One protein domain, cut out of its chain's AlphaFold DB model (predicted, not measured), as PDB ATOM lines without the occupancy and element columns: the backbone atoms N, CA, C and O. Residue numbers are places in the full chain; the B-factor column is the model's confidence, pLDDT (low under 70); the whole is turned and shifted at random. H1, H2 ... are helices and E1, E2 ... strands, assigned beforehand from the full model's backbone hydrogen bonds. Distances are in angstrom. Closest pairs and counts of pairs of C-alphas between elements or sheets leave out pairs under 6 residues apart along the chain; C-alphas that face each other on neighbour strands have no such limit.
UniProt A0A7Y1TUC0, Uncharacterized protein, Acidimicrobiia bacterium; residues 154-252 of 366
ATOM      1  N   ASP A 154     220.056 163.680 204.769       92.25
ATOM      2  CA  ASP A 154     220.091 162.326 204.206       92.25
ATOM      3  C   ASP A 154     219.533 162.311 202.773       92.25
ATOM      4  O   ASP A 154     220.139 161.708 201.885       92.25
ATOM      5  N   ASP A 155     218.417 163.010 202.530       93.19
ATOM      6  CA  ASP A 155     217.817 163.126 201.196       93.19
ATOM      7  C   ASP A 155     218.766 163.872 200.236       93.19
ATOM      8  O   ASP A 155     219.019 163.402 199.127       93.19
ATOM      9  N   ALA A 156     219.395 164.964 200.690       92.69
ATOM     10  CA  ALA A 156     220.428 165.674 199.932       92.69
ATOM     11  C   ALA A 156     221.613 164.760 199.579       92.69
ATOM     12  O   ALA A 156     222.068 164.732 198.435       92.69
ATOM     13  N   GLY A 157     222.077 163.943 200.531       91.44
ATOM     14  CA  GLY A 157     223.119 162.947 200.284       91.44
ATOM     15  C   GLY A 157     222.726 161.915 199.220       91.44
ATOM     16  O   GLY A 157     223.568 161.527 198.406       91.44
ATOM     17  N   LEU A 158     221.459 161.489 199.187       90.75
ATOM     18  CA  LEU A 158     220.935 160.582 198.160       90.75
ATOM     19  C   LEU A 158     220.889 161.233 196.773       90.75
ATOM     20  O   LEU A 158     221.271 160.582 195.797       90.75
ATOM     21  N   ILE A 159     220.458 162.494 196.695       92.44
ATOM     22  CA  ILE A 159     220.392 163.281 195.455       92.44
ATOM     23  C   ILE A 159     221.801 163.464 194.879       92.44
ATOM     24  O   ILE A 159     222.068 163.070 193.741       92.44
ATOM     25  N   LEU A 160     222.736 163.968 195.689       91.69
ATOM     26  CA  LEU A 160     224.116 164.247 195.278       91.69
ATOM     27  C   LEU A 160     224.872 162.982 194.844       91.69
ATOM     28  O   LEU A 160     225.628 162.998 193.871       91.69
ATOM     29  N   ALA A 161     224.646 161.859 195.534       88.88
ATOM     30  CA  ALA A 161     225.291 160.586 195.217       88.88
ATOM     31  C   ALA A 161     224.714 159.889 193.970       88.88
ATOM     32  O   ALA A 161     225.284 158.894 193.507       88.88
ATOM     33  N   SER A 162     223.580 160.353 193.437       84.62
ATOM     34  CA  SER A 162     222.932 159.707 192.302       84.62
ATOM     35  C   SER A 162     223.604 160.051 190.969       84.62
ATOM     36  O   SER A 162     223.948 161.194 190.662       84.62
ATOM     37  N   THR A 163     223.771 159.029 190.128       78.44
ATOM     38  CA  THR A 163     224.233 159.167 188.734       78.44
ATOM     39  C   THR A 163     223.080 159.197 187.733       78.44
ATOM     40  O   THR A 163     223.311 159.164 186.529       78.44
ATOM     41  N   THR A 164     221.848 159.155 188.225       76.88
ATOM     42  CA  THR A 164     220.611 159.154 187.443       76.88
ATOM     43  C   THR A 164     219.625 160.121 188.073       76.88
ATOM     44  O   THR A 164     219.714 160.338 189.283       76.88
ATOM     45  N   ASP A 165     218.648 160.602 187.312       76.25
ATOM     46  CA  ASP A 165     217.673 161.553 187.845       76.25
ATOM     47  C   ASP A 165     216.892 160.938 189.011       76.25
ATOM     48  O   ASP A 165     216.484 159.763 188.982       76.25
ATOM     49  N   VAL A 166     216.817 161.727 190.073       85.00
ATOM     50  CA  VAL A 166     216.086 161.493 191.313       85.00
ATOM     51  C   VAL A 166     215.192 162.699 191.443       85.00
ATOM     52  O   VAL A 166     215.705 163.813 191.419       85.00
ATOM     53  N   ASP A 167     213.893 162.472 191.577       89.00
ATOM     54  CA  ASP A 167     212.970 163.544 191.895       89.00
ATOM     55  C   ASP A 167     213.121 163.906 193.384       89.00
ATOM     56  O   ASP A 167     212.820 163.075 194.253       89.00
ATOM     57  N   PRO A 168     213.629 165.106 193.716       92.19
ATOM     58  CA  PRO A 168     213.806 165.511 195.102       92.19
ATOM     59  C   PRO A 168     212.474 165.613 195.853       92.19
ATOM     60  O   PRO A 168     212.429 165.316 197.048       92.19
ATOM     61  N   LEU A 169     211.386 166.002 195.182       93.50
ATOM     62  CA  LEU A 169     210.096 166.244 195.827       93.50
ATOM     63  C   LEU A 169     209.488 164.956 196.383       93.50
ATOM     64  O   LEU A 169     208.944 164.955 197.489       93.50
ATOM     65  N   GLN A 170     209.699 163.831 195.701       92.00
ATOM     66  CA  GLN A 170     209.314 162.504 196.190       92.00
ATOM     67  C   GLN A 170     210.094 162.053 197.435       92.00
ATOM     68  O   GLN A 170     209.628 161.187 198.184       92.00
ATOM     69  N   LEU A 171     211.279 162.626 197.684       91.81
ATOM     70  CA  LEU A 171     212.082 162.342 198.876       91.81
ATOM     71  C   LEU A 171     211.736 163.242 200.062       91.81
ATOM     72  O   LEU A 171     212.038 162.870 201.198       91.81
ATOM     73  N   ALA A 172     211.104 164.395 199.841       94.25
ATOM     74  CA  ALA A 172     210.785 165.337 200.905       94.25
ATOM     75  C   ALA A 172     209.990 164.672 202.043       94.25
ATOM     76  O   ALA A 172     209.104 163.835 201.833       94.25
ATOM     77  N   VAL A 173     210.307 165.037 203.291       94.25
ATOM     78  CA  VAL A 173     209.624 164.471 204.468       94.25
ATOM     79  C   VAL A 173     208.130 164.784 204.441       94.25
ATOM     80  O   VAL A 173     207.334 163.903 204.756       94.25
ATOM     81  N   SER A 174     207.748 165.993 204.018       95.50
ATOM     82  CA  SER A 174     206.345 166.389 203.861       95.50
ATOM     83  C   SER A 174     205.609 165.502 202.860       95.50
ATOM     84  O   SER A 174     204.533 165.014 203.185       95.50
ATOM     85  N   THR A 175     206.201 165.218 201.698       96.62
ATOM     86  CA  THR A 175     205.608 164.333 200.686       96.62
ATOM     87  C   THR A 175     205.387 162.928 201.233       96.62
ATOM     88  O   THR A 175     204.295 162.380 201.111       96.62
ATOM     89  N   ARG A 176     206.394 162.342 201.892       94.44
ATOM     90  CA  ARG A 176     206.282 160.989 202.468       94.44
ATOM     91  C   ARG A 176     205.245 160.916 203.594       94.44
ATOM     92  O   ARG A 176     204.519 159.926 203.684       94.44
ATOM     93  N   ASP A 177     205.184 161.939 204.443       95.69
ATOM     94  CA  ASP A 177     204.207 162.036 205.531       95.69
ATOM     95  C   ASP A 177     202.777 162.202 204.996       95.69
ATOM     96  O   ASP A 177     201.885 161.427 205.355       95.69
ATOM     97  N   PHE A 178     202.579 163.123 204.049       97.50
ATOM     98  CA  PHE A 178     201.313 163.305 203.344       97.50
ATOM     99  C   PHE A 178     200.871 162.008 202.666       97.50
ATOM    100  O   PHE A 178     199.774 161.519 202.933       97.50
ATOM    101  N   ALA A 179     201.753 161.396 201.870       96.19
ATOM    102  CA  ALA A 179     201.510 160.138 201.175       96.19
ATOM    103  C   ALA A 179     200.995 159.052 202.135       96.19
ATOM    104  O   ALA A 179     199.974 158.407 201.874       96.19
ATOM    105  N   ALA A 180     201.663 158.887 203.281       94.62
ATOM    106  CA  ALA A 180     201.264 157.928 204.303       94.62
ATOM    107  C   ALA A 180     199.895 158.251 204.926       94.62
ATOM    108  O   ALA A 180     199.138 157.325 205.233       94.62
ATOM    109  N   SER A 181     199.572 159.535 205.101       94.56
ATOM    110  CA  SER A 181     198.310 159.980 205.697       94.56
ATOM    111  C   SER A 181     197.100 159.783 204.776       94.56
ATOM    112  O   SER A 181     196.047 159.360 205.249       94.56
ATOM    113  N   VAL A 182     197.259 159.994 203.464       94.31
ATOM    114  CA  VAL A 182     196.142 159.980 202.497       94.31
ATOM    115  C   VAL A 182     196.044 158.686 201.682       94.31
ATOM    116  O   VAL A 182     195.191 158.549 200.804       94.31
ATOM    117  N   GLY A 183     196.895 157.701 201.988       94.38
ATOM    118  CA  GLY A 183     196.764 156.332 201.488       94.38
ATOM    119  C   GLY A 183     197.600 155.983 200.256       94.38
ATOM    120  O   GLY A 183     197.387 154.908 199.680       94.38
ATOM    121  N   TRP A 184     198.564 156.823 199.881       96.38
ATOM    122  CA  TRP A 184     199.621 156.438 198.948       96.38
ATOM    123  C   TRP A 184     200.510 155.355 199.559       96.38
ATOM    124  O   TRP A 184     200.720 155.273 200.772       96.38
ATOM    125  N   ARG A 185     201.030 154.474 198.705       94.00
ATOM    126  CA  ARG A 185     201.938 153.400 199.116       94.00
ATOM    127  C   ARG A 185     203.105 153.304 198.159       94.00
ATOM    128  O   ARG A 185     202.888 153.217 196.956       94.00
ATOM    129  N   ASP A 186     204.308 153.246 198.713       91.81
ATOM    130  CA  ASP A 186     205.515 152.957 197.952       91.81
ATOM    131  C   ASP A 186     205.654 151.438 197.763       91.81
ATOM    132  O   ASP A 186     205.780 150.677 198.728       91.81
ATOM    133  N   GLY A 187     205.571 150.986 196.513       86.25
ATOM    134  CA  GLY A 187     205.858 149.608 196.109       86.25
ATOM    135  C   GLY A 187     207.300 149.391 195.636       86.25
ATOM    136  O   GLY A 187     207.652 148.272 195.252       86.25
ATOM    137  N   GLY A 188     208.111 150.446 195.617       85.81
ATOM    138  CA  GLY A 188     209.488 150.452 195.156       85.81
ATOM    139  C   GLY A 188     210.444 149.741 196.112       85.81
ATOM    140  O   GLY A 188     210.166 149.500 197.284       85.81
ATOM    141  N   THR A 189     211.609 149.367 195.585       83.88
ATOM    142  CA  THR A 189     212.716 148.810 196.384       83.88
ATOM    143  C   THR A 189     213.933 149.727 196.432       83.88
ATOM    144  O   THR A 189     214.859 149.459 197.196       83.88
ATOM    145  N   ASP A 190     213.970 150.756 195.582       84.75
ATOM    146  CA  ASP A 190     215.015 151.774 195.582       84.75
ATOM    147  C   ASP A 190     214.474 153.015 196.304       84.75
ATOM    148  O   ASP A 190     213.565 153.652 195.781       84.75
ATOM    149  N   PRO A 191     215.018 153.386 197.476       79.69
ATOM    150  CA  PRO A 191     214.538 154.545 198.229       79.69
ATOM    151  C   PRO A 191     214.739 155.878 197.495       79.69
ATOM    152  O   PRO A 191     214.213 156.888 197.937       79.69
ATOM    153  N   ARG A 192     215.507 155.900 196.397       83.00
ATOM    154  CA  ARG A 192     215.706 157.084 195.545       83.00
ATOM    155  C   ARG A 192     214.655 157.211 194.443       83.00
ATOM    156  O   ARG A 192     214.649 158.201 193.725       83.00
ATOM    157  N   ARG A 193     213.870 156.155 194.226       84.00
ATOM    158  CA  ARG A 193     212.891 156.022 193.141       84.00
ATOM    159  C   ARG A 193     211.681 155.263 193.671       84.00
ATOM    160  O   ARG A 193     211.507 154.082 193.332       84.00
ATOM    161  N   PRO A 194     210.913 155.894 194.570       85.69
ATOM    162  CA  PRO A 194     209.701 155.278 195.066       85.69
ATOM    163  C   PRO A 194     208.749 154.990 193.897       85.69
ATOM    164  O   PRO A 194     208.783 155.622 192.846       85.69
ATOM    165  N   SER A 195     207.936 153.951 194.051       90.56
ATOM    166  CA  SER A 195     206.926 153.554 193.073       90.56
ATOM    167  C   SER A 195     205.568 153.696 193.734       90.56
ATOM    168  O   SER A 195     205.013 152.737 194.281       90.56
ATOM    169  N   TRP A 196     205.085 154.931 193.746       93.31
ATOM    170  CA  TRP A 196     203.871 155.316 194.441       93.31
ATOM    171  C   TRP A 196     202.618 154.786 193.747       93.31
ATOM    172  O   TRP A 196     202.488 154.807 192.524       93.31
ATOM    173  N   VAL A 197     201.674 154.292 194.547       93.62
ATOM    174  CA  VAL A 197     200.346 153.884 194.082       93.62
ATOM    175  C   VAL A 197     199.288 154.384 195.054       93.62
ATOM    176  O   VAL A 197     199.346 154.082 196.250       93.62
ATOM    177  N   LEU A 198     198.282 155.080 194.525       93.50
ATOM    178  CA  LEU A 198     197.093 155.485 195.265       93.50
ATOM    179  C   LEU A 198     195.965 154.475 195.036       93.50
ATOM    180  O   LEU A 198     195.472 154.302 193.922       93.50
ATOM    181  N   ALA A 199     195.562 153.771 196.095       83.88
ATOM    182  CA  ALA A 199     194.556 152.711 195.990       83.88
ATOM    183  C   ALA A 199     193.125 153.245 195.794       83.88
ATOM    184  O   ALA A 199     192.298 152.560 195.189       83.88
ATOM    185  N   ASP A 200     192.829 154.436 196.317       86.50
ATOM    186  CA  ASP A 200     191.540 155.111 196.180       86.50
ATOM    187  C   ASP A 200     191.773 156.561 195.761       86.50
ATOM    188  O   ASP A 200     192.231 157.380 196.550       86.50
ATOM    189  N   GLN A 201     191.464 156.861 194.502       89.19
ATOM    190  CA  GLN A 201     191.592 158.205 193.937       89.19
ATOM    191  C   GLN A 201     190.375 159.093 194.256       89.19
ATOM    192  O   GLN A 201     190.262 160.209 193.754       89.19
ATOM    193  N   ARG A 202     189.404 158.624 195.055       86.31
ATOM    194  CA  ARG A 202     188.279 159.476 195.457       86.31
ATOM    195  C   ARG A 202     188.773 160.591 196.376       86.31
ATOM    196  O   ARG A 202     189.396 160.325 197.399       86.31
ATOM    197  N   GLY A 203     188.429 161.829 196.026       85.25
ATOM    198  CA  GLY A 203     188.802 163.009 196.802       85.25
ATOM    199  C   GLY A 203     190.217 163.531 196.540       85.25
ATOM    200  O   GLY A 203     190.689 164.324 197.344       85.25
ATOM    201  N   THR A 204     190.877 163.119 195.452       91.75
ATOM    202  CA  THR A 204     192.015 163.844 194.852       91.75
ATOM    203  C   THR A 204     191.583 164.493 193.529       91.75
ATOM    204  O   THR A 204     190.535 164.136 192.973       91.75
ATOM    205  N   THR A 205     192.348 165.467 193.032       90.81
ATOM    206  CA  THR A 205     192.142 166.026 191.689       90.81
ATOM    207  C   THR A 205     192.684 165.056 190.634       90.81
ATOM    208  O   THR A 205     193.381 164.093 190.944       90.81
ATOM    209  N   ALA A 206     192.343 165.264 189.358       89.81
ATOM    210  CA  ALA A 206     192.901 164.424 188.293       89.81
ATOM    211  C   ALA A 206     194.427 164.581 188.184       89.81
ATOM    212  O   ALA A 206     195.105 163.607 187.869       89.81
ATOM    213  N   TYR A 207     194.933 165.790 188.452       90.06
ATOM    214  CA  TYR A 207     196.361 166.083 188.456       90.06
ATOM    215  C   TYR A 207     197.028 165.515 189.710       90.06
ATOM    216  O   TYR A 207     197.912 164.690 189.583       90.06
ATOM    217  N   GLY A 208     196.493 165.771 190.907       92.44
ATOM    218  CA  GLY A 208     197.023 165.199 192.152       92.44
ATOM    219  C   GLY A 208     196.956 163.665 192.240       92.44
ATOM    220  O   GLY A 208     197.550 163.061 193.120       92.44
ATOM    221  N   ALA A 209     196.261 162.981 191.331       93.06
ATOM    222  CA  ALA A 209     196.270 161.521 191.270       93.06
ATOM    223  C   ALA A 209     197.513 160.937 190.569       93.06
ATOM    224  O   ALA A 209     197.621 159.706 190.509       93.06
ATOM    225  N   THR A 210     198.395 161.770 190.001       92.50
ATOM    226  CA  THR A 210     199.608 161.328 189.296       92.50
ATOM    227  C   THR A 210     200.648 160.814 190.282       92.50
ATOM    228  O   THR A 210     201.028 159.645 190.195       92.50
ATOM    229  N   GLU A 211     201.043 161.647 191.243       94.50
ATOM    230  CA  GLU A 211     202.147 161.415 192.176       94.50
ATOM    231  C   GLU A 211     201.866 162.113 193.530       94.50
ATOM    232  O   GLU A 211     201.072 163.056 193.588       94.50
ATOM    233  N   PRO A 212     202.421 161.640 194.662       96.38
ATOM    234  CA  PRO A 212     202.059 162.163 195.982       96.38
ATOM    235  C   PRO A 212     202.502 163.608 196.242       96.38
ATOM    236  O   PRO A 212     201.864 164.293 197.040       96.38
ATOM    237  N   GLU A 213     203.590 164.069 195.633       96.44
ATOM    238  CA  GLU A 213     204.044 165.456 195.732       96.44
ATOM    239  C   GLU A 213     203.079 166.411 195.028       96.44
ATOM    240  O   GLU A 213     202.779 167.471 195.581       96.44
ATOM    241  N   GLU A 214     202.527 165.993 193.888       96.44
ATOM    242  CA  GLU A 214     201.486 166.711 193.150       96.44
ATOM    243  C   GLU A 214     200.155 166.698 193.904       96.44
ATOM    244  O   GLU A 214     199.468 167.710 194.005       96.44
ATOM    245  N   ASP A 215     199.795 165.564 194.512       97.75
ATOM    246  CA  ASP A 215     198.605 165.448 195.361       97.75
ATOM    247  C   ASP A 215     198.668 166.385 196.574       97.75
ATOM    248  O   ASP A 215     197.668 167.006 196.938       97.75
ATOM    249  N   LEU A 216     199.846 166.508 197.197       98.25
ATOM    250  CA  LEU A 216     200.079 167.442 198.296       98.25
ATOM    251  C   LEU A 216     199.909 168.884 197.809       98.25
ATOM    252  O   LEU A 216     199.150 169.641 198.421       98.25
ATOM    253  N   ALA A 217     200.582 169.263 196.720       98.12
ATOM    254  CA  ALA A 217     200.516 170.618 196.177       98.12
ATOM    255  C   ALA A 217     199.090 170.999 195.747       98.12
ATOM    256  O   ALA A 217     198.588 172.071 196.101       98.12
ATOM    257  N   GLU A 218     198.377 170.079 195.096       97.38
ATOM    258  CA  GLU A 218     196.967 170.239 194.745       97.38
ATOM    259  C   GLU A 218     196.069 170.333 195.979       97.38
ATOM    260  O   GLU A 218     195.184 171.186 196.019       97.38
ATOM    261  N   ALA A 219     196.282 169.515 197.014       97.75
ATOM    262  CA  ALA A 219     195.504 169.598 198.247       97.75
ATOM    263  C   ALA A 219     195.675 170.966 198.928       97.75
ATOM    264  O   ALA A 219     194.679 171.594 199.300       97.75
ATOM    265  N   VAL A 220     196.913 171.458 199.038       98.00
ATOM    266  CA  VAL A 220     197.219 172.786 199.592       98.00
ATOM    267  C   VAL A 220     196.554 173.882 198.765       98.00
ATOM    268  O   VAL A 220     195.889 174.753 199.334       98.00
ATOM    269  N   SER A 221     196.672 173.822 197.436       96.56
ATOM    270  CA  SER A 221     196.036 174.777 196.528       96.56
ATOM    271  C   SER A 221     194.517 174.782 196.706       96.56
ATOM    272  O   SER A 221     193.926 175.827 196.978       96.56
ATOM    273  N   MET A 222     193.878 173.608 196.677       94.69
ATOM    274  CA  MET A 222     192.427 173.445 196.801       94.69
ATOM    275  C   MET A 222     191.881 173.974 198.129       94.69
ATOM    276  O   MET A 222     190.848 174.648 198.132       94.69
ATOM    277  N   VAL A 223     192.563 173.727 199.252       95.81
ATOM    278  CA  VAL A 223     192.186 174.325 200.543       95.81
ATOM    279  C   VAL A 223     192.367 175.847 200.493       95.81
ATOM    280  O   VAL A 223     191.434 176.578 200.822       95.81
ATOM    281  N   SER A 224     193.506 176.331 199.989       94.94
ATOM    282  CA  SER A 224     193.846 177.762 199.918       94.94
ATOM    283  C   SER A 224     192.886 178.590 199.067       94.94
ATOM    284  O   SER A 224     192.616 179.743 199.396       94.94
ATOM    285  N   ILE A 225     192.312 178.014 198.005       91.62
ATOM    286  CA  ILE A 225     191.310 178.688 197.162       91.62
ATOM    287  C   ILE A 225     189.859 178.422 197.601       91.62
ATOM    288  O   ILE A 225     188.918 178.736 196.869       91.62
ATOM    289  N   GLY A 226     189.656 177.856 198.796       91.25
ATOM    290  CA  GLY A 226     188.336 177.680 199.403       91.25
ATOM    291  C   GLY A 226     187.524 176.498 198.879       91.25
ATOM    292  O   GLY A 226     186.301 176.482 199.050       91.25
ATOM    293  N   ARG A 227     188.190 175.507 198.275       91.62
ATOM    294  CA  ARG A 227     187.606 174.300 197.665       91.62
ATOM    295  C   ARG A 227     187.882 173.017 198.458       91.62
ATOM    296  O   ARG A 227     187.809 171.925 197.902       91.62
ATOM    297  N   ALA A 228     188.136 173.128 199.762       92.25
ATOM    298  CA  ALA A 228     188.385 171.986 200.649       92.25
ATOM    299  C   ALA A 228     187.304 170.885 200.556       92.25
ATOM    300  O   ALA A 228     187.629 169.705 200.576       92.25
ATOM    301  N   GLY A 229     186.030 171.247 200.354       88.44
ATOM    302  CA  GLY A 229     184.939 170.273 200.205       88.44
ATOM    303  C   GLY A 229     185.010 169.393 198.946       88.44
ATOM    304  O   GLY A 229     184.239 168.446 198.832       88.44
ATOM    305  N   GLN A 230     185.893 169.697 197.990       89.44
ATOM    306  CA  GLN A 230     186.068 168.920 196.755       89.44
ATOM    307  C   GLN A 230     187.168 167.853 196.859       89.44
ATOM    308  O   GLN A 230     187.327 167.051 195.939       89.44
ATOM    309  N   ILE A 231     187.910 167.828 197.965       93.19
ATOM    310  CA  ILE A 231     188.926 166.817 198.262       93.19
ATOM    311  C   ILE A 231     188.528 166.026 199.517       93.19
ATOM    312  O   ILE A 231     187.587 166.380 200.220       93.19
ATOM    313  N   SER A 232     189.190 164.900 199.773       94.31
ATOM    314  CA  SER A 232     188.889 164.052 200.935       94.31
ATOM    315  C   SER A 232     189.252 164.727 202.261       94.31
ATOM    316  O   SER A 232     190.314 165.344 202.340       94.31
ATOM    317  N   ASP A 233     188.483 164.462 203.319       94.88
ATOM    318  CA  ASP A 233     188.751 164.950 204.683       94.88
ATOM    319  C   ASP A 233     190.186 164.662 205.166       94.88
ATOM    320  O   ASP A 233     190.781 165.512 205.817       94.88
ATOM    321  N   ASP A 234     190.782 163.518 204.804       96.19
ATOM    322  CA  ASP A 234     192.165 163.180 205.190       96.19
ATOM    323  C   ASP A 234     193.198 164.163 204.599       96.19
ATOM    324  O   ASP A 234     194.171 164.517 205.263       96.19
ATOM    325  N   ARG A 235     192.968 164.652 203.371       97.31
ATOM    326  CA  ARG A 235     193.821 165.665 202.719       97.31
ATOM    327  C   ARG A 235     193.654 167.020 203.385       97.31
ATOM    328  O   ARG A 235     194.648 167.686 203.656       97.31
ATOM    329  N   VAL A 236     192.408 167.404 203.668       97.12
ATOM    330  CA  VAL A 236     192.101 168.652 204.378       97.12
ATOM    331  C   VAL A 236     192.772 168.640 205.750       97.12
ATOM    332  O   VAL A 236     193.542 169.543 206.047       97.12
ATOM    333  N   ALA A 237     192.579 167.574 206.528       97.75
ATOM    334  CA  ALA A 237     193.153 167.431 207.863       97.75
ATOM    335  C   ALA A 237     194.690 167.455 207.855       97.75
ATOM    336  O   ALA A 237     195.299 167.991 208.783       97.75
ATOM    337  N   TRP A 238     195.332 166.896 206.822       97.75
ATOM    338  CA  TRP A 238     196.784 167.002 206.687       97.75
ATOM    339  C   TRP A 238     197.222 168.447 206.430       97.75
ATOM    340  O   TRP A 238     198.125 168.924 207.113       97.75
ATOM    341  N   VAL A 239     196.568 169.164 205.506       98.38
ATOM    342  CA  VAL A 239     196.881 170.579 205.225       98.38
ATOM    343  C   VAL A 239     196.675 171.440 206.471       98.38
ATOM    344  O   VAL A 239     197.533 172.261 206.788       98.38
ATOM    345  N   GLU A 240     195.583 171.217 207.207       97.81
ATOM    346  CA  GLU A 240     195.306 171.926 208.458       97.81
ATOM    347  C   GLU A 240     196.401 171.684 209.502       97.81
ATOM    348  O   GLU A 240     196.919 172.623 210.106       97.81
ATOM    349  N   GLY A 241     196.805 170.422 209.679       97.25
ATOM    350  CA  GLY A 241     197.877 170.054 210.600       97.25
ATOM    351  C   GLY A 241     199.254 170.567 210.171       97.25
ATOM    352  O   GLY A 241     200.081 170.879 211.027       97.25
ATOM    353  N   TRP A 242     199.508 170.663 208.865       96.62
ATOM    354  CA  TRP A 242     200.777 171.137 208.320       96.62
ATOM    355  C   TRP A 242     200.939 172.654 208.440       96.62
ATOM    356  O   TRP A 242     202.018 173.118 208.811       96.62
ATOM    357  N   LEU A 243     199.875 173.414 208.162       96.19
ATOM    358  CA  LEU A 243     199.867 174.878 208.253       96.19
ATOM    359  C   LEU A 243     199.488 175.406 209.648       96.19
ATOM    360  O   LEU A 243     199.585 176.611 209.868       96.19
ATOM    361  N   ASP A 244     199.076 174.531 210.573       96.69
ATOM    362  CA  ASP A 244     198.563 174.870 211.914       96.69
ATOM    363  C   ASP A 244     197.380 175.858 211.865       96.69
ATOM    364  O   ASP A 244     197.297 176.829 212.621       96.69
ATOM    365  N   LEU A 245     196.468 175.627 210.917       95.81
ATOM    366  CA  LEU A 245     195.303 176.464 210.635       95.81
ATOM    367  C   LEU A 245     194.130 175.595 210.188       95.81
ATOM    368  O   LEU A 245     194.307 174.725 209.345       95.81
ATOM    369  N   ASP A 246     192.919 175.887 210.656       95.00
ATOM    370  CA  ASP A 246     191.713 175.231 210.139       95.00
ATOM    371  C   ASP A 246     191.454 175.664 208.676       95.00
ATOM    372  O   ASP A 246     191.826 176.769 208.261       95.00
ATOM    373  N   ALA A 247     190.761 174.844 207.880       93.31
ATOM    374  CA  ALA A 247     190.581 175.061 206.442       93.31
ATOM    375  C   ALA A 247     189.930 176.413 206.101       93.31
ATOM    376  O   ALA A 247     190.293 177.039 205.107       93.31
ATOM    377  N   ASP A 248     189.011 176.906 206.935       91.06
ATOM    378  CA  ASP A 248     188.411 178.234 206.757       91.06
ATOM    379  C   ASP A 248     189.390 179.377 207.044       91.06
ATOM    380  O   ASP A 248     189.274 180.445 206.441       91.06
ATOM    381  N   GLN A 249     190.364 179.163 207.934       92.81
ATOM    382  CA  GLN A 249     191.430 180.128 208.187       92.81
ATOM    383  C   GLN A 249     192.401 180.168 207.007       92.81
ATOM    384  O   GLN A 249     192.758 181.259 206.560       92.81
ATOM    385  N   VAL A 250     192.759 179.007 206.450       92.81
ATOM    386  CA  VAL A 250     193.568 178.914 205.224       92.81
ATOM    387  C   VAL A 250     192.834 179.566 204.042       92.81
ATOM    388  O   VAL A 250     193.402 180.388 203.329       92.81
ATOM    389  N   ALA A 251     191.536 179.295 203.885       92.00
ATOM    390  CA  ALA A 251     190.683 179.862 202.843       92.00
ATOM    391  C   ALA A 251     190.137 181.268 203.163       92.00
ATOM    392  O   ALA A 251     189.175 181.704 202.520       92.00
ATOM    393  N   THR A 252     190.667 181.977 204.166       87.38
ATOM    394  CA  THR A 252     190.079 183.244 204.636       87.38
ATOM    395  C   THR A 252     189.826 184.206 203.473       87.38
ATOM    396  O   THR A 252     190.674 184.434 202.605       87.38
TER     397      THR A 252
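AT A GLANCE: This is residues 154 to 252 of the 366 residues of an uncharacterized protein of Acidimicrobiia bacterium (UniProt A0A7Y1TUC0). Three helices make the core: H3 and H5 run side by side in opposite directions, and H4 crosses both of them. The small strand hairpin E1 and E2 lies near H3, while H1 at one end and H6 at the other lie far out along an elongated body. The printed part has 99 residues, with H1, H2, H3, E1, E2, H4, H5 and H6 in that order. The class is mostly helix, and the whole is compact, with a radius of gyration of the C-alphas of 14.2 A and spans of 44 by 25 by 18 A.

IN THESE COORDINATES: H1, residues 154 to 160, begins at C-alpha (220.091, 162.326, 204.206). H2 is residues 168 to 171, and H3, residues 173 to 182, is 14.3 A long. E1 is residues 184 to 186 and E2 residues 196 to 198. H4, residues 212 to 224, is 18.1 A long, and H5, residues 233 to 243, 15.3 A. H6, residues 247 to 250, ends at C-alpha (193.568, 178.914, 205.224).

HOW THE PARTS SIT: H4 is the hub, touching four helices. With residues 212 to 216 alone it touches H3, about perpendicular at 79 degrees; the closest C-alphas are Thr 175 and Glu 213, 5.3 A. H4 touches H5 at 81 degrees, about perpendicular, closest at C-alphas Val 220 and Val 239, 6.1 A. H3 and H5 touch at a shallow tilt of 26 degrees, opposite ways, closest at C-alphas Val 182 and Asp 234, 5.8 A. H6 touches H4, with C-alphas Ser 224 and Val 250 closest at 5.4 A. H1 and H2 only just touch, with 3 pairs of C-alphas within 8 A, Asp 155 and Leu 171 closest at 6.2 A. The hairpin E1 and E2 is antiparallel, with N 185 and O 197 at 3.0 A, within hydrogen-bond range. In H1, H3, H4 and H5 every O i to N i+4 pair is within hydrogen-bond range; H2 and H6 are too short for one.

THE WHOLE: The C-alphas of Thr 163 and Thr 252, the two farthest apart, are 44.7 A apart. The printed part has no cut. The link from E2 to H4, 13 residues, is long. No printed residue is under 70 in pLDDT.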